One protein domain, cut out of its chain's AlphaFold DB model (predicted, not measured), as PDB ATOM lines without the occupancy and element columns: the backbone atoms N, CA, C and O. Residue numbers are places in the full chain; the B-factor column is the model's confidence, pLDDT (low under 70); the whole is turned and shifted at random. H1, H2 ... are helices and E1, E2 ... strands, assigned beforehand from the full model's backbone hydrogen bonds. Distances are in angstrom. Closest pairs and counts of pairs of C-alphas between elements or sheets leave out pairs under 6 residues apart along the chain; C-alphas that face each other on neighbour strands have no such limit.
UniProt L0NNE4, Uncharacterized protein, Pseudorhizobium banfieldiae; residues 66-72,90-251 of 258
ATOM      1  N   VAL A  66     203.387 316.658 280.980       48.62
ATOM      2  CA  VAL A  66     202.006 316.856 281.436       48.62
ATOM      3  C   VAL A  66     201.642 318.308 281.169       48.62
ATOM      4  O   VAL A  66     202.306 319.216 281.668       48.62
ATOM      5  N   SER A  67     200.612 318.524 280.357       45.72
ATOM      6  CA  SER A  67     200.040 319.848 280.126       45.72
ATOM      7  C   SER A  67     198.640 319.882 280.716       45.72
ATOM      8  O   SER A  67     197.906 318.900 280.640       45.72
ATOM      9  N   ILE A  68     198.259 321.023 281.273       52.75
ATOM     10  CA  ILE A  68     196.880 321.301 281.678       52.75
ATOM     11  C   ILE A  68     196.322 322.329 280.707       52.75
ATOM     12  O   ILE A  68     197.064 323.200 280.238       52.75
ATOM     13  N   CYS A  69     195.034 322.221 280.387       45.97
ATOM     14  CA  CYS A  69     194.337 323.269 279.657       45.97
ATOM     15  C   CYS A  69     194.474 324.590 280.423       45.97
ATOM     16  O   CYS A  69     194.029 324.721 281.558       45.97
ATOM     17  N   SER A  70     195.109 325.581 279.803       47.56
ATOM     18  CA  SER A  70     194.846 326.967 280.187       47.56
ATOM     19  C   SER A  70     193.502 327.361 279.578       47.56
ATOM     20  O   SER A  70     193.189 326.872 278.488       47.56
ATOM     21  N   PRO A  71     192.710 328.221 280.232       43.31
ATOM     22  CA  PRO A  71     191.484 328.714 279.633       43.31
ATOM     23  C   PRO A  71     191.815 329.464 278.336       43.31
ATOM     24  O   PRO A  71     192.379 330.557 278.348       43.31
ATOM     25  N   ALA A  72     191.507 328.849 277.199       35.78
ATOM     26  CA  ALA A  72     191.567 329.465 275.884       35.78
ATOM     27  C   ALA A  72     190.187 329.336 275.227       35.78
ATOM     28  O   ALA A  72     189.499 328.330 275.387       35.78
ATOM     29  N   LYS A  90     205.873 311.823 274.552       63.03
ATOM     30  CA  LYS A  90     204.408 311.713 274.633       63.03
ATOM     31  C   LYS A  90     203.892 312.776 275.608       63.03
ATOM     32  O   LYS A  90     204.340 312.807 276.753       63.03
ATOM     33  N   ALA A  91     202.959 313.616 275.164       63.19
ATOM     34  CA  ALA A  91     202.275 314.580 276.023       63.19
ATOM     35  C   ALA A  91     200.928 314.020 276.508       63.19
ATOM     36  O   ALA A  91     200.207 313.399 275.722       63.19
ATOM     37  N   SER A  92     200.599 314.245 277.780       69.00
ATOM     38  CA  SER A  92     199.295 313.913 278.370       69.00
ATOM     39  C   SER A  92     198.582 315.199 278.780       69.00
ATOM     40  O   SER A  92     199.162 316.024 279.488       69.00
ATOM     41  N   LEU A  93     197.336 315.357 278.333       74.38
ATOM     42  CA  LEU A  93     196.435 316.419 278.771       74.38
ATOM     43  C   LEU A  93     195.560 315.870 279.899       74.38
ATOM     44  O   LEU A  93     194.932 314.835 279.695       74.38
ATOM     45  N   LEU A  94     195.546 316.529 281.058       78.75
ATOM     46  CA  LEU A  94     194.763 316.102 282.221       78.75
ATOM     47  C   LEU A  94     193.780 317.200 282.634       78.75
ATOM     48  O   LEU A  94     194.199 318.331 282.894       78.75
ATOM     49  N   ASP A  95     192.498 316.850 282.724       82.75
ATOM     50  CA  ASP A  95     191.461 317.697 283.315       82.75
ATOM     51  C   ASP A  95     190.410 316.823 284.016       82.75
ATOM     52  O   ASP A  95     189.516 316.266 283.382       82.75
ATOM     53  N   GLY A  96     190.577 316.624 285.325       85.62
ATOM     54  CA  GLY A  96     189.778 315.672 286.102       85.62
ATOM     55  C   GLY A  96     190.245 314.217 285.989       85.62
ATOM     56  O   GLY A  96     189.492 313.310 286.334       85.62
ATOM     57  N   GLU A  97     191.470 313.979 285.512       88.12
ATOM     58  CA  GLU A  97     192.024 312.643 285.256       88.12
ATOM     59  C   GLU A  97     193.407 312.466 285.896       88.12
ATOM     60  O   GLU A  97     194.078 313.441 286.253       88.12
ATOM     61  N   ALA A  98     193.852 311.207 286.004       89.12
ATOM     62  CA  ALA A  98     195.173 310.859 286.508       89.12
ATOM     63  C   ALA A  98     195.928 309.874 285.602       89.12
ATOM     64  O   ALA A  98     195.339 309.016 284.946       89.12
ATOM     65  N   VAL A  99     197.258 309.972 285.597       88.62
ATOM     66  CA  VAL A  99     198.160 309.100 284.837       88.62
ATOM     67  C   VAL A  99     199.406 308.766 285.652       88.62
ATOM     68  O   VAL A  99     199.930 309.606 286.379       88.62
ATOM     69  N   THR A 100     199.922 307.548 285.503       86.94
ATOM     70  CA  THR A 100     201.200 307.154 286.107       86.94
ATOM     71  C   THR A 100     202.334 307.368 285.112       86.94
ATOM     72  O   THR A 100     202.325 306.807 284.015       86.94
ATOM     73  N   ILE A 101     203.326 308.169 285.495       81.12
ATOM     74  CA  ILE A 101     204.526 308.444 284.703       81.12
ATOM     75  C   ILE A 101     205.727 308.286 285.626       81.12
ATOM     76  O   ILE A 101     205.784 308.902 286.686       81.12
ATOM     77  N   ALA A 102     206.693 307.463 285.216       82.00
ATOM     78  CA  ALA A 102     207.989 307.362 285.886       82.00
ATOM     79  C   ALA A 102     207.915 307.076 287.408       82.00
ATOM     80  O   ALA A 102     208.687 307.618 288.189       82.00
ATOM     81  N   GLY A 103     206.972 306.223 287.830       81.50
ATOM     82  CA  GLY A 103     206.796 305.859 289.242       81.50
ATOM     83  C   GLY A 103     206.118 306.934 290.100       81.50
ATOM     84  O   GLY A 103     206.103 306.815 291.321       81.50
ATOM     85  N   CYS A 104     205.541 307.965 289.485       87.19
ATOM     86  CA  CYS A 104     204.699 308.958 290.142       87.19
ATOM     87  C   CYS A 104     203.310 308.959 289.508       87.19
ATOM     88  O   CYS A 104     203.163 308.759 288.298       87.19
ATOM     89  N   ARG A 105     202.292 309.224 290.320       91.31
ATOM     90  CA  ARG A 105     200.942 309.485 289.829       91.31
ATOM     91  C   ARG A 105     200.755 310.980 289.661       91.31
ATOM     92  O   ARG A 105     201.091 311.740 290.557       91.31
ATOM     93  N   PHE A 106     200.213 311.389 288.526       89.56
ATOM     94  CA  PHE A 106     199.905 312.778 288.219       89.56
ATOM     95  C   PHE A 106     198.405 312.922 288.060       89.56
ATOM     96  O   PHE A 106     197.843 312.260 287.193       89.56
ATOM     97  N   ALA A 107     197.781 313.774 288.864       93.44
ATOM     98  CA  ALA A 107     196.396 314.200 288.689       93.44
ATOM     99  C   ALA A 107     196.378 315.658 288.229       93.44
ATOM    100  O   ALA A 107     197.161 316.465 288.733       93.44
ATOM    101  N   GLY A 108     195.520 315.994 287.268       90.69
ATOM    102  CA  GLY A 108     195.490 317.335 286.687       90.69
ATOM    103  C   GLY A 108     194.092 317.915 286.564       90.69
ATOM    104  O   GLY A 108     193.157 317.191 286.227       90.69
ATOM    105  N   ALA A 109     193.960 319.218 286.805       89.31
ATOM    106  CA  ALA A 109     192.747 319.976 286.513       89.31
ATOM    107  C   ALA A 109     193.055 321.440 286.195       89.31
ATOM    108  O   ALA A 109     193.936 322.052 286.799       89.31
ATOM    109  N   THR A 110     192.249 322.061 285.335       89.19
ATOM    110  CA  THR A 110     192.242 323.534 285.203       89.19
ATOM    111  C   THR A 110     191.903 324.205 286.546       89.19
ATOM    112  O   THR A 110     192.343 325.318 286.844       89.19
ATOM    113  N   LEU A 111     191.176 323.480 287.398       91.12
ATOM    114  CA  LEU A 111     190.695 323.838 288.730       91.12
ATOM    115  C   LEU A 111     189.684 324.984 288.761       91.12
ATOM    116  O   LEU A 111     188.738 324.869 289.525       91.12
ATOM    117  N   TRP A 112     189.834 326.036 287.952       94.06
ATOM    118  CA  TRP A 112     189.036 327.269 288.050       94.06
ATOM    119  C   TRP A 112     189.042 327.845 289.476       94.06
ATOM    120  O   TRP A 112     189.766 327.360 290.350       94.06
ATOM    121  N   THR A 113     188.245 328.877 289.731       93.69
ATOM    122  CA  THR A 113     188.051 329.402 291.084       93.69
ATOM    123  C   THR A 113     186.580 329.647 291.375       93.69
ATOM    124  O   THR A 113     185.781 329.965 290.493       93.69
ATOM    125  N   ASP A 114     186.224 329.517 292.646       94.88
ATOM    126  CA  ASP A 114     184.923 329.905 293.200       94.88
ATOM    127  C   ASP A 114     184.811 331.403 293.518       94.88
ATOM    128  O   ASP A 114     183.756 331.861 293.953       94.88
ATOM    129  N   TYR A 115     185.894 332.164 293.315       94.50
ATOM    130  CA  TYR A 115     186.017 333.581 293.657       94.50
ATOM    131  C   TYR A 115     185.796 333.917 295.143       94.50
ATOM    132  O   TYR A 115     185.770 335.095 295.501       94.50
ATOM    133  N   ALA A 116     185.732 332.927 296.041       94.25
ATOM    134  CA  ALA A 116     185.441 333.150 297.460       94.25
ATOM    135  C   ALA A 116     186.501 334.018 298.166       94.25
ATOM    136  O   ALA A 116     186.214 334.685 299.159       94.25
ATOM    137  N   LEU A 117     187.728 334.054 297.634       94.19
ATOM    138  CA  LEU A 117     188.824 334.867 298.166       94.19
ATOM    139  C   LEU A 117     188.785 336.344 297.732       94.19
ATOM    140  O   LEU A 117     189.609 337.131 298.204       94.19
ATOM    141  N   ALA A 118     187.854 336.741 296.857       90.31
ATOM    142  CA  ALA A 118     187.738 338.122 296.382       90.31
ATOM    143  C   ALA A 118     187.108 339.098 297.390       90.31
ATOM    144  O   ALA A 118     187.037 340.292 297.103       90.31
ATOM    145  N   GLY A 119     186.671 338.616 298.558       83.56
ATOM    146  CA  GLY A 119     185.908 339.406 299.522       83.56
ATOM    147  C   GLY A 119     184.417 339.435 299.174       83.56
ATOM    148  O   GLY A 119     183.874 338.450 298.675       83.56
ATOM    149  N   GLU A 120     183.737 340.548 299.457       78.12
ATOM    150  CA  GLU A 120     182.321 340.699 299.106       78.12
ATOM    151  C   GLU A 120     182.145 340.806 297.585       78.12
ATOM    152  O   GLU A 120     182.455 341.823 296.963       78.12
ATOM    153  N   LEU A 121     181.621 339.738 296.983       76.81
ATOM    154  CA  LEU A 121     181.201 339.729 295.589       76.81
ATOM    155  C   LEU A 121     179.801 340.332 295.477       76.81
ATOM    156  O   LEU A 121     178.854 339.826 296.074       76.81
ATOM    157  N   ALA A 122     179.662 341.391 294.682       62.16
ATOM    158  CA  ALA A 122     178.369 342.041 294.488       62.16
ATOM    159  C   ALA A 122     177.398 341.176 293.660       62.16
ATOM    160  O   ALA A 122     176.208 341.132 293.964       62.16
ATOM    161  N   GLU A 123     177.885 340.487 292.615       84.56
ATOM    162  CA  GLU A 123     177.024 339.819 291.627       84.56
ATOM    163  C   GLU A 123     177.701 338.597 290.976       84.56
ATOM    164  O   GLU A 123     178.661 338.733 290.220       84.56
ATOM    165  N   MET A 124     177.156 337.392 291.179       86.38
ATOM    166  CA  MET A 124     177.684 336.149 290.571       86.38
ATOM    167  C   MET A 124     177.534 336.084 289.040       86.38
ATOM    168  O   MET A 124     178.155 335.250 288.389       86.38
ATOM    169  N   GLN A 125     176.699 336.944 288.455       87.75
ATOM    170  CA  GLN A 125     176.525 337.039 287.001       87.75
ATOM    171  C   GLN A 125     177.505 338.024 286.352       87.75
ATOM    172  O   GLN A 125     177.510 338.168 285.130       87.75
ATOM    173  N   ALA A 126     178.345 338.693 287.149       87.81
ATOM    174  CA  ALA A 126     179.392 339.541 286.615       87.81
ATOM    175  C   ALA A 126     180.374 338.710 285.765       87.81
ATOM    176  O   ALA A 126     180.665 337.555 286.101       87.81
ATOM    177  N   PRO A 127     180.893 339.275 284.663       88.19
ATOM    178  CA  PRO A 127     181.940 338.627 283.890       88.19
ATOM    179  C   PRO A 127     183.216 338.490 284.729       88.19
ATOM    180  O   PRO A 127     183.565 339.398 285.483       88.19
ATOM    181  N   THR A 128     183.954 337.395 284.545       83.62
ATOM    182  CA  THR A 128     185.279 337.198 285.171       83.62
ATOM    183  C   THR A 128     186.325 338.195 284.654       83.62
ATOM    184  O   THR A 128     187.356 338.427 285.283       83.62
ATOM    185  N   GLY A 129     186.072 338.789 283.484       79.50
ATOM    186  CA  GLY A 129     187.056 339.581 282.745       79.50
ATOM    187  C   GLY A 129     188.043 338.720 281.952       79.50
ATOM    188  O   GLY A 129     188.890 339.266 281.244       79.50
ATOM    189  N   GLU A 130     187.919 337.393 282.018       74.88
ATOM    190  CA  GLU A 130     188.660 336.488 281.148       74.88
ATOM    191  C   GLU A 130     188.106 336.550 279.723       74.88
ATOM    192  O   GLU A 130     186.907 336.735 279.496       74.88
ATOM    193  N   LEU A 131     188.986 336.379 278.736       74.44
ATOM    194  CA  LEU A 131     188.625 336.400 277.316       74.44
ATOM    195  C   LEU A 131     188.014 335.060 276.880       74.44
ATOM    196  O   LEU A 131     188.475 334.417 275.940       74.44
ATOM    197  N   ILE A 132     186.969 334.644 277.591       73.75
ATOM    198  CA  ILE A 132     186.234 333.405 277.374       73.75
ATOM    199  C   ILE A 132     184.796 333.780 277.037       73.75
ATOM    200  O   ILE A 132     184.076 334.395 277.826       73.75
ATOM    201  N   ALA A 133     184.389 333.415 275.831       71.75
ATOM    202  CA  ALA A 133     182.991 333.420 275.440       71.75
ATOM    203  C   ALA A 133     182.338 332.114 275.899       71.75
ATOM    204  O   ALA A 133     182.996 331.093 275.964       71.75
ATOM    205  N   MET A 134     181.047 332.102 276.170       72.12
ATOM    206  CA  MET A 134     180.257 330.887 276.311       72.12
ATOM    207  C   MET A 134     179.251 330.880 275.171       72.12
ATOM    208  O   MET A 134     178.545 331.865 274.960       72.12
ATOM    209  N   ALA A 135     179.206 329.782 274.419       70.12
ATOM    210  CA  ALA A 135     178.191 329.584 273.393       70.12
ATOM    211  C   ALA A 135     176.930 329.014 274.057       70.12
ATOM    212  O   ALA A 135     176.931 327.859 274.479       70.12
ATOM    213  N   ASP A 136     175.860 329.805 274.155       60.03
ATOM    214  CA  ASP A 136     174.593 329.405 274.791       60.03
ATOM    215  C   ASP A 136     173.488 329.059 273.776       60.03
ATOM    216  O   ASP A 136     172.296 329.272 273.991       60.03
ATOM    217  N   GLY A 137     173.883 328.475 272.646       70.00
ATOM    218  CA  GLY A 137     172.998 328.230 271.512       70.00
ATOM    219  C   GLY A 137     173.171 329.313 270.454       70.00
ATOM    220  O   GLY A 137     174.073 329.198 269.628       70.00
ATOM    221  N   GLN A 138     172.299 330.330 270.436       55.50
ATOM    222  CA  GLN A 138     172.291 331.358 269.380       55.50
ATOM    223  C   GLN A 138     173.105 332.622 269.704       55.50
ATOM    224  O   GLN A 138     173.336 333.417 268.791       55.50
ATOM    225  N   ALA A 139     173.563 332.815 270.945       63.84
ATOM    226  CA  ALA A 139     174.375 333.965 271.320       63.84
ATOM    227  C   ALA A 139     175.685 333.555 272.010       63.84
ATOM    228  O   ALA A 139     175.857 332.459 272.545       63.84
ATOM    229  N   SER A 140     176.655 334.461 271.926       80.44
ATOM    230  CA  SER A 140     177.884 334.402 272.705       80.44
ATOM    231  C   SER A 140     177.710 335.326 273.898       80.44
ATOM    232  O   SER A 140     177.388 336.505 273.714       80.44
ATOM    233  N   ARG A 141     177.919 334.808 275.106       85.62
ATOM    234  CA  ARG A 141     177.936 335.610 276.335       85.62
ATOM    235  C   ARG A 141     179.295 335.517 277.028       85.62
ATOM    236  O   ARG A 141     179.989 334.521 276.844       85.62
ATOM    237  N   PRO A 142     179.696 336.508 277.834       85.19
ATOM    238  CA  PRO A 142     180.905 336.398 278.644       85.19
ATOM    239  C   PRO A 142     180.838 335.225 279.631       85.19
ATOM    240  O   PRO A 142     179.755 334.858 280.101       85.19
ATOM    241  N   PHE A 143     182.003 334.674 279.966       86.38
ATOM    242  CA  PHE A 143     182.176 333.763 281.095       86.38
ATOM    243  C   PHE A 143     182.002 334.521 282.417       86.38
ATOM    244  O   PHE A 143     182.598 335.582 282.627       86.38
ATOM    245  N   THR A 144     181.136 334.005 283.283       91.31
ATOM    246  CA  THR A 144     180.711 334.666 284.524       91.31
ATOM    247  C   THR A 144     181.346 334.034 285.757       91.31
ATOM    248  O   THR A 144     181.855 332.912 285.701       91.31
ATOM    249  N   LEU A 145     181.268 334.722 286.901       92.31
ATOM    250  CA  LEU A 145     181.685 334.152 288.189       92.31
ATOM    251  C   LEU A 145     180.937 332.850 288.507       92.31
ATOM    252  O   LEU A 145     181.531 331.903 289.017       92.31
ATOM    253  N   ALA A 146     179.647 332.778 288.172       92.50
ATOM    254  CA  ALA A 146     178.842 331.572 288.335       92.50
ATOM    255  C   ALA A 146     179.351 330.406 287.475       92.50
ATOM    256  O   ALA A 146     179.376 329.271 287.953       92.50
ATOM    257  N   ASP A 147     179.790 330.671 286.240       91.31
ATOM    258  CA  ASP A 147     180.368 329.631 285.383       91.31
ATOM    259  C   ASP A 147     181.702 329.125 285.952       91.31
ATOM    260  O   ASP A 147     181.904 327.913 286.051       91.31
ATOM    261  N   SER A 148     182.579 330.040 286.388       92.25
ATOM    262  CA  SER A 148     183.848 329.701 287.045       92.25
ATOM    263  C   SER A 148     183.624 328.858 288.297       92.25
ATOM    264  O   SER A 148     184.232 327.801 288.447       92.25
ATOM    265  N   ALA A 149     182.692 329.266 289.160       95.25
ATOM    266  CA  ALA A 149     182.370 328.546 290.384       95.25
ATOM    267  C   ALA A 149     181.779 327.150 290.112       95.25
ATOM    268  O   ALA A 149     182.110 326.195 290.815       95.25
ATOM    269  N   ALA A 150     180.944 326.993 289.078       95.00
ATOM    270  CA  ALA A 150     180.399 325.690 288.691       95.00
ATOM    271  C   ALA A 150     181.479 324.751 288.122       95.00
ATOM    272  O   ALA A 150     181.537 323.566 288.476       95.00
ATOM    273  N   ALA A 151     182.362 325.281 287.272       91.38
ATOM    274  CA  ALA A 151     183.510 324.543 286.759       91.38
ATOM    275  C   ALA A 151     184.479 324.168 287.894       91.38
ATOM    276  O   ALA A 151     184.957 323.033 287.951       91.38
ATOM    277  N   HIS A 152     184.684 325.078 288.849       95.88
ATOM    278  CA  HIS A 152     185.496 324.851 290.039       95.88
ATOM    279  C   HIS A 152     184.937 323.740 290.918       95.88
ATOM    280  O   HIS A 152     185.666 322.820 291.281       95.88
ATOM    281  N   ALA A 153     183.639 323.771 291.220       97.44
ATOM    282  CA  ALA A 153     182.988 322.733 292.012       97.44
ATOM    283  C   ALA A 153     183.152 321.341 291.377       97.44
ATOM    284  O   ALA A 153     183.426 320.365 292.077       97.44
ATOM    285  N   THR A 154     183.050 321.262 290.046       96.56
ATOM    286  CA  THR A 154     183.244 320.017 289.291       96.56
ATOM    287  C   THR A 154     184.692 319.529 289.390       96.56
ATOM    288  O   THR A 154     184.929 318.388 289.789       96.56
ATOM    289  N   ALA A 155     185.662 320.404 289.107       92.81
ATOM    290  CA  ALA A 155     187.083 320.073 289.186       92.81
ATOM    291  C   ALA A 155     187.510 319.686 290.611       92.81
ATOM    292  O   ALA A 155     188.218 318.697 290.801       92.81
ATOM    293  N   LYS A 156     187.039 320.420 291.627       97.38
ATOM    294  CA  LYS A 156     187.283 320.119 293.043       97.38
ATOM    295  C   LYS A 156     186.748 318.738 293.413       97.38
ATOM    296  O   LYS A 156     187.471 317.983 294.053       97.38
ATOM    297  N   ALA A 157     185.534 318.382 292.991       97.19
ATOM    298  CA  ALA A 157     184.958 317.063 293.264       97.19
ATOM    299  C   ALA A 157     185.747 315.924 292.591       97.19
ATOM    300  O   ALA A 157     185.993 314.893 293.214       97.19
ATOM    301  N   GLN A 158     186.193 316.117 291.347       95.62
ATOM    302  CA  GLN A 158     187.030 315.138 290.645       95.62
ATOM    303  C   GLN A 158     188.391 314.959 291.327       95.62
ATOM    304  O   GLN A 158     188.830 313.831 291.539       95.62
ATOM    305  N   MET A 159     189.048 316.061 291.707       95.75
ATOM    306  CA  MET A 159     190.316 316.010 292.440       95.75
ATOM    307  C   MET A 159     190.141 315.358 293.810       95.75
ATOM    308  O   MET A 159     190.962 314.525 294.180       95.75
ATOM    309  N   ALA A 160     189.066 315.685 294.530       97.00
ATOM    310  CA  ALA A 160     188.743 315.058 295.804       97.00
ATOM    311  C   ALA A 160     188.593 313.542 295.650       97.00
ATOM    312  O   ALA A 160     189.283 312.818 296.351       97.00
ATOM    313  N   SER A 161     187.816 313.054 294.675       96.31
ATOM    314  CA  SER A 161     187.697 311.607 294.430       96.31
ATOM    315  C   SER A 161     189.046 310.968 294.091       96.31
ATOM    316  O   SER A 161     189.419 309.977 294.709       96.31
ATOM    317  N   ILE A 162     189.846 311.562 293.195       94.88
ATOM    318  CA  ILE A 162     191.166 311.007 292.851       94.88
ATOM    319  C   ILE A 162     192.087 310.931 294.072       94.88
ATOM    320  O   ILE A 162     192.792 309.938 294.218       94.88
ATOM    321  N   ILE A 163     192.106 311.967 294.913       95.50
ATOM    322  CA  ILE A 163     192.973 312.052 296.094       95.50
ATOM    323  C   ILE A 163     192.461 311.135 297.208       95.50
ATOM    324  O   ILE A 163     193.242 310.453 297.866       95.50
ATOM    325  N   GLU A 164     191.157 311.127 297.464       93.88
ATOM    326  CA  GLU A 164     190.564 310.410 298.586       93.88
ATOM    327  C   GLU A 164     190.503 308.906 298.344       93.88
ATOM    328  O   GLU A 164     190.849 308.139 299.250       93.88
ATOM    329  N   ASP A 165     190.153 308.505 297.124       90.75
ATOM    330  CA  ASP A 165     190.075 307.106 296.714       90.75
ATOM    331  C   ASP A 165     191.459 306.521 296.388       90.75
ATOM    332  O   ASP A 165     191.574 305.324 296.116       90.75
ATOM    333  N   ASP A 166     192.527 307.329 296.444       87.81
ATOM    334  CA  ASP A 166     193.875 306.848 296.172       87.81
ATOM    335  C   ASP A 166     194.342 305.838 297.231       87.81
ATOM    336  O   ASP A 166     194.467 306.152 298.417       87.81
ATOM    337  N   GLN A 167     194.612 304.613 296.783       87.69
ATOM    338  CA  GLN A 167     195.195 303.527 297.577       87.69
ATOM    339  C   GLN A 167     196.554 303.076 297.021       87.69
ATOM    340  O   GLN A 167     197.123 302.086 297.489       87.69
ATOM    341  N   ASP A 168     197.058 303.746 295.986       89.50
ATOM    342  CA  ASP A 168     198.315 303.387 295.348       89.50
ATOM    343  C   ASP A 168     199.496 303.849 296.222       89.50
ATOM    344  O   ASP A 168     199.502 304.978 296.713       89.50
ATOM    345  N   PRO A 169     200.512 302.999 296.458       89.12
ATOM    346  CA  PRO A 169     201.688 303.387 297.234       89.12
ATOM    347  C   PRO A 169     202.604 304.399 296.521       89.12
ATOM    348  O   PRO A 169     203.552 304.891 297.139       89.12
ATOM    349  N   LEU A 170     202.400 304.664 295.226       89.25
ATOM    350  CA  LEU A 170     203.182 305.642 294.477       89.25
ATOM    351  C   LEU A 170     202.851 307.079 294.919       89.25
ATOM    352  O   LEU A 170     201.699 307.397 295.196       89.25
ATOM    353  N   PRO A 171     203.840 307.992 294.942       91.25
ATOM    354  CA  PRO A 171     203.595 309.385 295.292       91.25
ATOM    355  C   PRO A 171     202.644 310.052 294.291       91.25
ATOM    356  O   PRO A 171     202.889 310.037 293.079       91.25
ATOM    357  N   LEU A 172     201.600 310.689 294.823       93.88
ATOM    358  CA  LEU A 172     200.664 311.505 294.063       93.88
ATOM    359  C   LEU A 172     201.158 312.953 293.958       93.88
ATOM    360  O   LEU A 172     201.426 313.622 294.960       93.88
ATOM    361  N   VAL A 173     201.249 313.434 292.723       93.81
ATOM    362  CA  VAL A 173     201.516 314.818 292.346       93.81
ATOM    363  C   VAL A 173     200.246 315.389 291.733       93.81
ATOM    364  O   VAL A 173     199.733 314.870 290.743       93.81
ATOM    365  N   VAL A 174     199.742 316.472 292.310       94.94
ATOM    366  CA  VAL A 174     198.610 317.211 291.752       94.94
ATOM    367  C   VAL A 174     199.151 318.400 290.977       94.94
ATOM    368  O   VAL A 174     200.081 319.071 291.422       94.94
ATOM    369  N   VAL A 175     198.594 318.656 289.803       93.00
ATOM    370  CA  VAL A 175     198.958 319.791 288.962       93.00
ATOM    371  C   VAL A 175     197.675 320.566 288.668       93.00
ATOM    372  O   VAL A 175     196.688 319.985 288.221       93.00
ATOM    373  N   THR A 176     197.656 321.871 288.928       93.25
ATOM    374  CA  THR A 176     196.497 322.727 288.638       93.25
ATOM    375  C   THR A 176     196.898 324.029 287.964       93.25
ATOM    376  O   THR A 176     198.036 324.475 288.084       93.25
ATOM    377  N   HIS A 177     195.977 324.664 287.233       90.75
ATOM    378  CA  HIS A 177     196.238 326.019 286.736       90.75
ATOM    379  C   HIS A 177     196.142 327.044 287.876       90.75
ATOM    380  O   HIS A 177     197.106 327.756 288.150       90.75
ATOM    381  N   HIS A 178     195.004 327.065 288.573       92.31
ATOM    382  CA  HIS A 178     194.754 327.944 289.717       92.31
ATOM    383  C   HIS A 178     195.374 327.389 291.000       92.31
ATOM    384  O   HIS A 178     195.577 326.176 291.134       92.31
ATOM    385  N   ALA A 179     195.690 328.269 291.949       94.81
ATOM    386  CA  ALA A 179     196.333 327.855 293.188       94.81
ATOM    387  C   ALA A 179     195.334 327.248 294.189       94.81
ATOM    388  O   ALA A 179     194.203 327.725 294.304       94.81
ATOM    389  N   PRO A 180     195.754 326.228 294.957       96.56
ATOM    390  CA  PRO A 180     194.851 325.463 295.816       96.56
ATOM    391  C   PRO A 180     194.666 326.064 297.213       96.56
ATOM    392  O   PRO A 180     194.005 325.464 298.053       96.56
ATOM    393  N   HIS A 181     195.332 327.174 297.535       96.56
ATOM    394  CA  HIS A 181     195.317 327.691 298.898       96.56
ATOM    395  C   HIS A 181     195.581 329.207 298.938       96.56
ATOM    396  O   HIS A 181     196.499 329.667 298.251       96.56
ATOM    397  N   PRO A 182     194.882 329.988 299.793       95.12
ATOM    398  CA  PRO A 182     195.068 331.443 299.918       95.12
ATOM    399  C   PRO A 182     196.499 331.853 300.279       95.12
ATOM    400  O   PRO A 182     196.999 332.882 299.844       95.12
ATOM    401  N   GLY A 183     197.204 331.020 301.040       93.75
ATOM    402  CA  GLY A 183     198.620 331.215 301.365       93.75
ATOM    403  C   GLY A 183     199.565 331.207 300.157       93.75
ATOM    404  O   GLY A 183     200.714 331.604 300.311       93.75
ATOM    405  N   CYS A 184     199.118 330.767 298.972       92.50
ATOM    406  CA  CYS A 184     199.910 330.864 297.736       92.50
ATOM    407  C   CYS A 184     199.931 332.293 297.186       92.50
ATOM    408  O   CYS A 184     200.746 332.609 296.325       92.50
ATOM    409  N   LEU A 185     199.030 333.147 297.670       91.69
ATOM    410  CA  LEU A 185     198.904 334.527 297.241       91.69
ATOM    411  C   LEU A 185     199.767 335.454 298.112       91.69
ATOM    412  O   LEU A 185     199.786 335.293 299.339       91.69
ATOM    413  N   PRO A 186     200.412 336.472 297.514       88.69
ATOM    414  CA  PRO A 186     200.984 337.598 298.247       88.69
ATOM    415  C   PRO A 186     199.963 338.243 299.196       88.69
ATOM    416  O   PRO A 186     198.800 338.403 298.839       88.69
ATOM    417  N   LEU A 187     200.373 338.627 300.408       88.25
ATOM    418  CA  LEU A 187     199.442 339.140 301.429       88.25
ATOM    419  C   LEU A 187     198.685 340.409 300.998       88.25
ATOM    420  O   LEU A 187     197.572 340.639 301.457       88.25
ATOM    421  N   ASP A 188     199.273 341.224 300.126       88.75
ATOM    422  CA  ASP A 188     198.696 342.475 299.628       88.75
ATOM    423  C   ASP A 188     197.560 342.277 298.615       88.75
ATOM    424  O   ASP A 188     196.802 343.216 298.376       88.75
ATOM    425  N   VAL A 189     197.398 341.071 298.055       88.94
ATOM    426  CA  VAL A 189     196.280 340.758 297.149       88.94
ATOM    427  C   VAL A 189     195.092 340.098 297.854       88.94
ATOM    428  O   VAL A 189     194.062 339.883 297.219       88.94
ATOM    429  N   HIS A 190     195.192 339.768 299.145       91.62
ATOM    430  CA  HIS A 190     194.111 339.092 299.878       91.62
ATOM    431  C   HIS A 190     192.852 339.964 299.942       91.62
ATOM    432  O   HIS A 190     192.932 341.168 300.175       91.62
ATOM    433  N   GLY A 191     191.679 339.353 299.735       90.56
ATOM    434  CA  GLY A 191     190.399 340.071 299.725       90.56
ATOM    435  C   GLY A 191     190.211 340.998 298.521       90.56
ATOM    436  O   GLY A 191     189.363 341.885 298.561       90.56
ATOM    437  N   THR A 192     191.012 340.832 297.466       91.88
ATOM    438  CA  THR A 192     190.863 341.562 296.203       91.88
ATOM    439  C   THR A 192     190.340 340.642 295.109       91.88
ATOM    440  O   THR A 192     190.524 339.428 295.171       91.88
ATOM    441  N   TRP A 193     189.791 341.218 294.038       90.69
ATOM    442  CA  TRP A 193     189.410 340.467 292.834       90.69
ATOM    443  C   TRP A 193     190.499 339.497 292.354       90.69
ATOM    444  O   TRP A 193     190.203 338.366 291.978       90.69
ATOM    445  N   ALA A 194     191.770 339.912 292.417       89.56
ATOM    446  CA  ALA A 194     192.893 339.079 292.009       89.56
ATOM    447  C   ALA A 194     193.018 337.809 292.864       89.56
ATOM    448  O   ALA A 194     193.301 336.748 292.318       89.56
ATOM    449  N   ALA A 195     192.751 337.875 294.173       92.44
ATOM    450  CA  ALA A 195     192.760 336.681 295.017       92.44
ATOM    451  C   ALA A 195     191.698 335.667 294.576       92.44
ATOM    452  O   ALA A 195     192.023 334.493 294.415       92.44
ATOM    453  N   GLY A 196     190.466 336.121 294.319       92.06
ATOM    454  CA  GLY A 196     189.393 335.249 293.833       92.06
ATOM    455  C   GLY A 196     189.606 334.742 292.409       92.06
ATOM    456  O   GLY A 196     189.197 333.631 292.106       92.06
ATOM    457  N   ASN A 197     190.289 335.501 291.551       91.12
ATOM    458  CA  ASN A 197     190.646 335.046 290.207       91.12
ATOM    459  C   ASN A 197     191.829 334.064 290.202       91.12
ATOM    460  O   ASN A 197     192.002 333.325 289.241       91.12
ATOM    461  N   CYS A 198     192.676 334.068 291.238       90.81
ATOM    462  CA  CYS A 198     193.919 333.298 291.237       90.81
ATOM    463  C   CYS A 198     193.896 332.017 292.071       90.81
ATOM    464  O   CYS A 198     194.625 331.073 291.745       90.81
ATOM    465  N   ALA A 199     193.111 331.974 293.145       95.31
ATOM    466  CA  ALA A 199     193.114 330.850 294.069       95.31
ATOM    467  C   ALA A 199     191.732 330.580 294.670       95.31
ATOM    468  O   ALA A 199     190.890 331.471 294.775       95.31
ATOM    469  N   SER A 200     191.561 329.350 295.143       96.75
ATOM    470  CA  SER A 200     190.455 328.933 296.009       96.75
ATOM    471  C   SER A 200     191.012 328.194 297.225       96.75
ATOM    472  O   SER A 200     192.162 327.751 297.216       96.75
ATOM    473  N   ASP A 201     190.224 328.082 298.294       97.00
ATOM    474  CA  ASP A 201     190.651 327.387 299.510       97.00
ATOM    475  C   ASP A 201     190.344 325.882 299.430       97.00
ATOM    476  O   ASP A 201     189.206 325.434 299.593       97.00
ATOM    477  N   LEU A 202     191.381 325.088 299.148       97.62
ATOM    478  CA  LEU A 202     191.351 323.626 299.158       97.62
ATOM    479  C   LEU A 202     192.147 323.065 300.347       97.62
ATOM    480  O   LEU A 202     192.713 321.976 300.237       97.62
ATOM    481  N   SER A 203     192.177 323.773 301.487       97.25
ATOM    482  CA  SER A 203     192.885 323.329 302.701       97.25
ATOM    483  C   SER A 203     192.591 321.871 303.055       97.25
ATOM    484  O   SER A 203     193.513 321.127 303.356       97.25
ATOM    485  N   GLU A 204     191.340 321.415 302.938       96.12
ATOM    486  CA  GLU A 204     190.962 320.018 303.212       96.12
ATOM    487  C   GLU A 204     191.747 319.005 302.362       96.12
ATOM    488  O   GLU A 204     192.219 317.990 302.875       96.12
ATOM    489  N   LEU A 205     191.952 319.297 301.074       96.31
ATOM    490  CA  LEU A 205     192.701 318.427 300.169       96.31
ATOM    491  C   LEU A 205     194.204 318.571 300.384       96.31
ATOM    492  O   LEU A 205     194.922 317.568 300.438       96.31
ATOM    493  N   THR A 206     194.693 319.803 300.536       96.38
ATOM    494  CA  THR A 206     196.126 320.045 300.718       96.38
ATOM    495  C   THR A 206     196.630 319.568 302.072       96.38
ATOM    496  O   THR A 206     197.795 319.212 302.198       96.38
ATOM    497  N   ASP A 207     195.770 319.507 303.079       96.81
ATOM    498  CA  ASP A 207     196.141 319.124 304.438       96.81
ATOM    499  C   ASP A 207     195.848 317.634 304.693       96.81
ATOM    500  O   ASP A 207     196.116 317.126 305.776       96.81
ATOM    501  N   SER A 208     195.345 316.896 303.696       94.50
ATOM    502  CA  SER A 208     194.986 315.470 303.805       94.50
ATOM    503  C   SER A 208     196.176 314.528 304.040       94.50
ATOM    504  O   SER A 208     195.994 313.406 304.512       94.50
ATOM    505  N   GLY A 209     197.392 314.951 303.675       92.31
ATOM    506  CA  GLY A 209     198.595 314.110 303.674       92.31
ATOM    507  C   GLY A 209     198.654 313.073 302.547       92.31
ATOM    508  O   GLY A 209     199.577 312.262 302.519       92.31
ATOM    509  N   LYS A 210     197.692 313.091 301.615       94.31
ATOM    510  CA  LYS A 210     197.636 312.164 300.473       94.31
ATOM    511  C   LYS A 210     198.370 312.675 299.230       94.31
ATOM    512  O   LYS A 210     198.632 311.908 298.311       94.31
ATOM    513  N   VAL A 211     198.727 313.958 299.200       95.00
ATOM    514  CA  VAL A 211     199.417 314.593 298.072       95.00
ATOM    515  C   VAL A 211     200.860 314.896 298.466       95.00
ATOM    516  O   VAL A 211     201.114 315.607 299.432       95.00
ATOM    517  N   ALA A 212     201.831 314.391 297.708       92.56
ATOM    518  CA  ALA A 212     203.245 314.653 297.980       92.56
ATOM    519  C   ALA A 212     203.671 316.052 297.503       92.56
ATOM    520  O   ALA A 212     204.452 316.739 298.163       92.56
ATOM    521  N   LEU A 213     203.153 316.481 296.349       93.50
ATOM    522  CA  LEU A 213     203.479 317.757 295.714       93.50
ATOM    523  C   LEU A 213     202.252 318.313 294.990       93.50
ATOM    524  O   LEU A 213     201.546 317.563 294.318       93.50
ATOM    525  N   TRP A 214     202.036 319.623 295.087       95.25
ATOM    526  CA  TRP A 214     200.989 320.320 294.346       95.25
ATOM    527  C   TRP A 214     201.604 321.430 293.497       95.25
ATOM    528  O   TRP A 214     202.048 322.445 294.019       95.25
ATOM    529  N   VAL A 215     201.642 321.258 292.183       92.94
ATOM    530  CA  VAL A 215     202.179 322.256 291.253       92.94
ATOM    531  C   VAL A 215     201.042 323.153 290.779       92.94
ATOM    532  O   VAL A 215     200.029 322.644 290.307       92.94
ATOM    533  N   HIS A 216     201.193 324.473 290.888       90.06
ATOM    534  CA  HIS A 216     200.185 325.425 290.415       90.06
ATOM    535  C   HIS A 216     200.780 326.600 289.626       90.06
ATOM    536  O   HIS A 216     202.000 326.750 289.524       90.06
ATOM    537  N   GLY A 217     199.906 327.426 289.040       84.88
ATOM    538  CA  GLY A 217     200.270 328.590 288.236       84.88
ATOM    539  C   GLY A 217     199.432 329.837 288.540       84.88
ATOM    540  O   GLY A 217     198.955 330.036 289.656       84.88
ATOM    541  N   HIS A 218     199.293 330.690 287.517       85.00
ATOM    542  CA  HIS A 218     198.472 331.916 287.474       85.00
ATOM    543  C   HIS A 218     198.916 333.087 288.372       85.00
ATOM    544  O   HIS A 218     198.820 334.239 287.971       85.00
ATOM    545  N   ILE A 219     199.530 332.832 289.532       79.31
ATOM    546  CA  ILE A 219     199.903 333.883 290.509       79.31
ATOM    547  C   ILE A 219     201.119 334.730 290.062       79.31
ATOM    548  O   ILE A 219     201.414 335.768 290.642       79.31
ATOM    549  N   HIS A 220     201.851 334.301 289.024       79.31
ATOM    550  CA  HIS A 220     203.080 334.946 288.516       79.31
ATOM    551  C   HIS A 220     204.149 335.266 289.589       79.31
ATOM    552  O   HIS A 220     205.018 336.104 289.369       79.31
ATOM    553  N   ALA A 221     204.128 334.555 290.717       74.12
ATOM    554  CA  ALA A 221     205.130 334.616 291.777       74.12
ATOM    555  C   ALA A 221     205.738 333.228 292.016       74.12
ATOM    556  O   ALA A 221     205.141 332.213 291.642       74.12
ATOM    557  N   SER A 222     206.920 333.186 292.626       81.56
ATOM    558  CA  SER A 222     207.532 331.939 293.088       81.56
ATOM    559  C   SER A 222     207.025 331.585 294.487       81.56
ATOM    560  O   SER A 222     207.110 332.402 295.403       81.56
ATOM    561  N   ILE A 223     206.503 330.370 294.643       84.50
ATOM    562  CA  ILE A 223     205.918 329.851 295.885       84.50
ATOM    563  C   ILE A 223     206.504 328.466 296.159       84.50
ATOM    564  O   ILE A 223     206.566 327.630 295.262       84.50
ATOM    565  N   ASP A 224     206.912 328.219 297.402       89.62
ATOM    566  CA  ASP A 224     207.204 326.887 297.943       89.62
ATOM    567  C   ASP A 224     206.817 326.901 299.421       89.62
ATOM    568  O   ASP A 224     207.451 327.571 300.241       89.62
ATOM    569  N   MET A 225     205.729 326.210 299.752       89.94
ATOM    570  CA  MET A 225     205.259 326.088 301.129       89.94
ATOM    571  C   MET A 225     205.010 324.633 301.494       89.94
ATOM    572  O   MET A 225     204.866 323.766 300.640       89.94
ATOM    573  N   THR A 226     204.931 324.362 302.793       92.50
ATOM    574  CA  THR A 226     204.535 323.052 303.312       92.50
ATOM    575  C   THR A 226     203.251 323.198 304.104       92.50
ATOM    576  O   THR A 226     203.158 324.027 305.008       92.50
ATOM    577  N   ARG A 227     202.263 322.393 303.738       94.81
ATOM    578  CA  ARG A 227     200.971 322.285 304.405       94.81
ATOM    579  C   ARG A 227     201.045 321.299 305.569       94.81
ATOM    580  O   ARG A 227     201.980 320.489 305.628       94.81
ATOM    581  N   PRO A 228     200.078 321.333 306.500       93.62
ATOM    582  CA  PRO A 228     199.870 320.228 307.424       93.62
ATOM    583  C   PRO A 228     199.892 318.881 306.692       93.62
ATOM    584  O   PRO A 228     199.466 318.769 305.547       93.62
ATOM    585  N   ASN A 229     200.452 317.864 307.343       91.25
ATOM    586  CA  ASN A 229     200.587 316.510 306.796       91.25
ATOM    587  C   ASN A 229     201.443 316.378 305.516       91.25
ATOM    588  O   ASN A 229     201.540 315.289 304.963       91.25
ATOM    589  N   GLY A 230     202.166 317.432 305.115       88.38
ATOM    590  CA  GLY A 230     203.349 317.320 304.257       88.38
ATOM    591  C   GLY A 230     203.169 317.676 302.783       88.38
ATOM    592  O   GLY A 230     204.180 317.732 302.083       88.38
ATOM    593  N   THR A 231     201.955 317.978 302.313       93.94
ATOM    594  CA  THR A 231     201.750 318.453 300.934       93.94
ATOM    595  C   THR A 231     202.526 319.740 300.692       93.94
ATOM    596  O   THR A 231     202.539 320.644 301.532       93.94
ATOM    597  N   ARG A 232     203.147 319.853 299.517       93.69
ATOM    598  CA  ARG A 232     203.931 321.032 299.142       93.69
ATOM    599  C   ARG A 232     203.386 321.732 297.901       93.69
ATOM    600  O   ARG A 232     203.689 321.297 296.792       93.69
ATOM    601  N   PRO A 233     202.585 322.797 298.067       92.62
ATOM    602  CA  PRO A 233     202.250 323.714 296.990       92.62
ATOM    603  C   PRO A 233     203.492 324.447 296.484       92.62
ATOM    604  O   PRO A 233     204.201 325.084 297.271       92.62
ATOM    605  N   VAL A 234     203.743 324.344 295.180       89.38
ATOM    606  CA  VAL A 234     204.865 324.984 294.498       89.38
ATOM    607  C   VAL A 234     204.428 325.675 293.210       89.38
ATOM    608  O   VAL A 234     203.608 325.163 292.446       89.38
ATOM    609  N   GLN A 235     205.054 326.812 292.932       82.56
ATOM    610  CA  GLN A 235     204.985 327.512 291.657       82.56
ATOM    611  C   GLN A 235     206.343 328.145 291.364       82.56
ATOM    612  O   GLN A 235     206.942 328.776 292.232       82.56
ATOM    613  N   SER A 236     206.803 328.026 290.119       64.31
ATOM    614  CA  SER A 236     207.960 328.763 289.608       64.31
ATOM    615  C   SER A 236     207.488 329.703 288.507       64.31
ATOM    616  O   SER A 236     206.934 329.260 287.496       64.31
ATOM    617  N   SER A 237     207.646 331.014 288.704       54.81
ATOM    618  CA  SER A 237     207.291 331.987 287.673       54.81
ATOM    619  C   SER A 237     208.432 332.113 286.660       54.81
ATOM    620  O   SER A 237     209.600 332.271 287.011       54.81
ATOM    621  N   ARG A 238     208.108 332.112 285.361       40.72
ATOM    622  CA  ARG A 238     209.102 332.355 284.300       40.72
ATOM    623  C   ARG A 238     209.672 333.788 284.339       40.72
ATOM    624  O   ARG A 238     210.710 334.049 283.739       40.72
ATOM    625  N   ALA A 239     209.013 334.714 285.039       34.94
ATOM    626  CA  ALA A 239     209.484 336.085 285.230       34.94
ATOM    627  C   ALA A 239     210.681 336.164 286.199       34.94
ATOM    628  O   ALA A 239     211.571 336.994 285.999       34.94
ATOM    629  N   ASP A 240     210.753 335.257 287.177       35.00
ATOM    630  CA  ASP A 240     211.917 335.100 288.057       35.00
ATOM    631  C   ASP A 240     213.078 334.389 287.334       35.00
ATOM    632  O   ASP A 240     214.241 334.736 287.535       35.00
ATOM    633  N   VAL A 241     212.766 333.493 286.389       32.75
ATOM    634  CA  VAL A 241     213.731 332.768 285.529       32.75
ATOM    635  C   VAL A 241     214.544 333.698 284.606       32.75
ATOM    636  O   VAL A 241     215.621 333.330 284.143       32.75
ATOM    637  N   LEU A 242     214.064 334.918 284.337       28.75
ATOM    638  CA  LEU A 242     214.798 335.928 283.556       28.75
ATOM    639  C   LEU A 242     215.645 336.881 284.418       28.75
ATOM    640  O   LEU A 242     216.428 337.655 283.868       28.75
ATOM    641  N   LYS A 243     215.501 336.850 285.749       27.94
ATOM    642  CA  LYS A 243     216.229 337.728 286.687       27.94
ATOM    643  C   LYS A 243     217.149 336.976 287.648       27.94
ATOM    644  O   LYS A 243     218.038 337.593 288.230       27.94
ATOM    645  N   SER A 244     216.975 335.667 287.777       27.95
ATOM    646  CA  SER A 244     217.829 334.759 288.537       27.95
ATOM    647  C   SER A 244     218.142 333.540 287.668       27.95
ATOM    648  O   SER A 244     217.269 333.127 286.901       27.95
ATOM    649  N   PRO A 245     219.358 332.959 287.736       26.25
ATOM    650  CA  PRO A 245     219.612 331.662 287.116       26.25
ATOM    651  C   PRO A 245     218.520 330.669 287.531       26.25
ATOM    652  O   PRO A 245     218.050 330.720 288.668       26.25
ATOM    653  N   LEU A 246     218.108 329.817 286.582       32.88
ATOM    654  CA  LEU A 246     217.216 328.677 286.802       32.88
ATOM    655  C   LEU A 246     217.538 328.035 288.154       32.88
ATOM    656  O   LEU A 246     218.602 327.445 288.327       32.88
ATOM    657  N   GLU A 247     216.629 328.184 289.112       34.22
ATOM    658  CA  GLU A 247     216.712 327.481 290.383       34.22
ATOM    659  C   GLU A 247     216.427 326.005 290.089       34.22
ATOM    660  O   GLU A 247     215.274 325.582 290.011       34.22
ATOM    661  N   GLU A 248     217.490 325.219 289.881       30.88
ATOM    662  CA  GLU A 248     217.438 323.759 289.673       30.88
ATOM    663  C   GLU A 248     216.638 323.051 290.784       30.88
ATOM    664  O   GLU A 248     216.077 321.980 290.582       30.88
ATOM    665  N   SER A 249     216.519 323.696 291.949       30.11
ATOM    666  CA  SER A 249     215.705 323.281 293.090       30.11
ATOM    667  C   SER A 249     214.196 323.191 292.812       30.11
ATOM    668  O   SER A 249     213.507 322.477 293.544       30.11
ATOM    669  N   LEU A 250     213.699 323.885 291.781       32.56
ATOM    670  CA  LEU A 250     212.293 323.920 291.358       32.56
ATOM    671  C   LEU A 250     212.017 323.035 290.133       32.56
ATOM    672  O   LEU A 250     210.873 322.941 289.683       32.56
ATOM    673  N   VAL A 251     213.045 322.377 289.593       37.41
ATOM    674  CA  VAL A 251     212.882 321.376 288.540       37.41
ATOM    675  C   VAL A 251     212.501 320.059 289.206       37.41
ATOM    676  O   VAL A 251     213.288 319.452 289.927       37.41
TER     677      VAL A 251
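This is residues 66 to 72 and 90 to 251 of the 258 residues of an uncharacterized protein of Pseudorhizobium banfieldiae (UniProt L0NNE4). With little regular structure, this is a strongly twisted mixed sheet, order E2 E3 E6 E7 E8, with helix H1 along one face in two layers. The hairpin E4 and E5 lies beyond H1's first end. The 169 printed residues include three helices and eight strands, mixed class; it is compact, radius of gyration of the C-alphas 16.3 A, spans 47 by 36 by 32 A.

Find E1, residues 91 to 93, from (202.275, 314.580, 276.023); then E2, 97 to 101; E3, 104 to 109; E4, 133 to 135; E5, 140 to 142; H1, 145 to 164, 27.4 A; E6, 172 to 176; H2, 193 to 198; H3, 203 to 206; E7, 213 to 215; E8, 233 to 235, ending at (204.985, 327.512, 291.657).

See hairpin E2 and E3, N 99 and O 106 2.9 A apart, and parallel E3 and E6, N 107 and O 173 2.9 A apart. H1's height over the sheet is 9.1 A; C-alphas 109 and 155 are E3's and H1's closest, 6.3 A. H1 and H2 have every O i to N i+4 pair within hydrogen-bond range.

Residues 73 to 89 are cut, leaving 21.9 A; 236 to 251 are under 70 pLDDT.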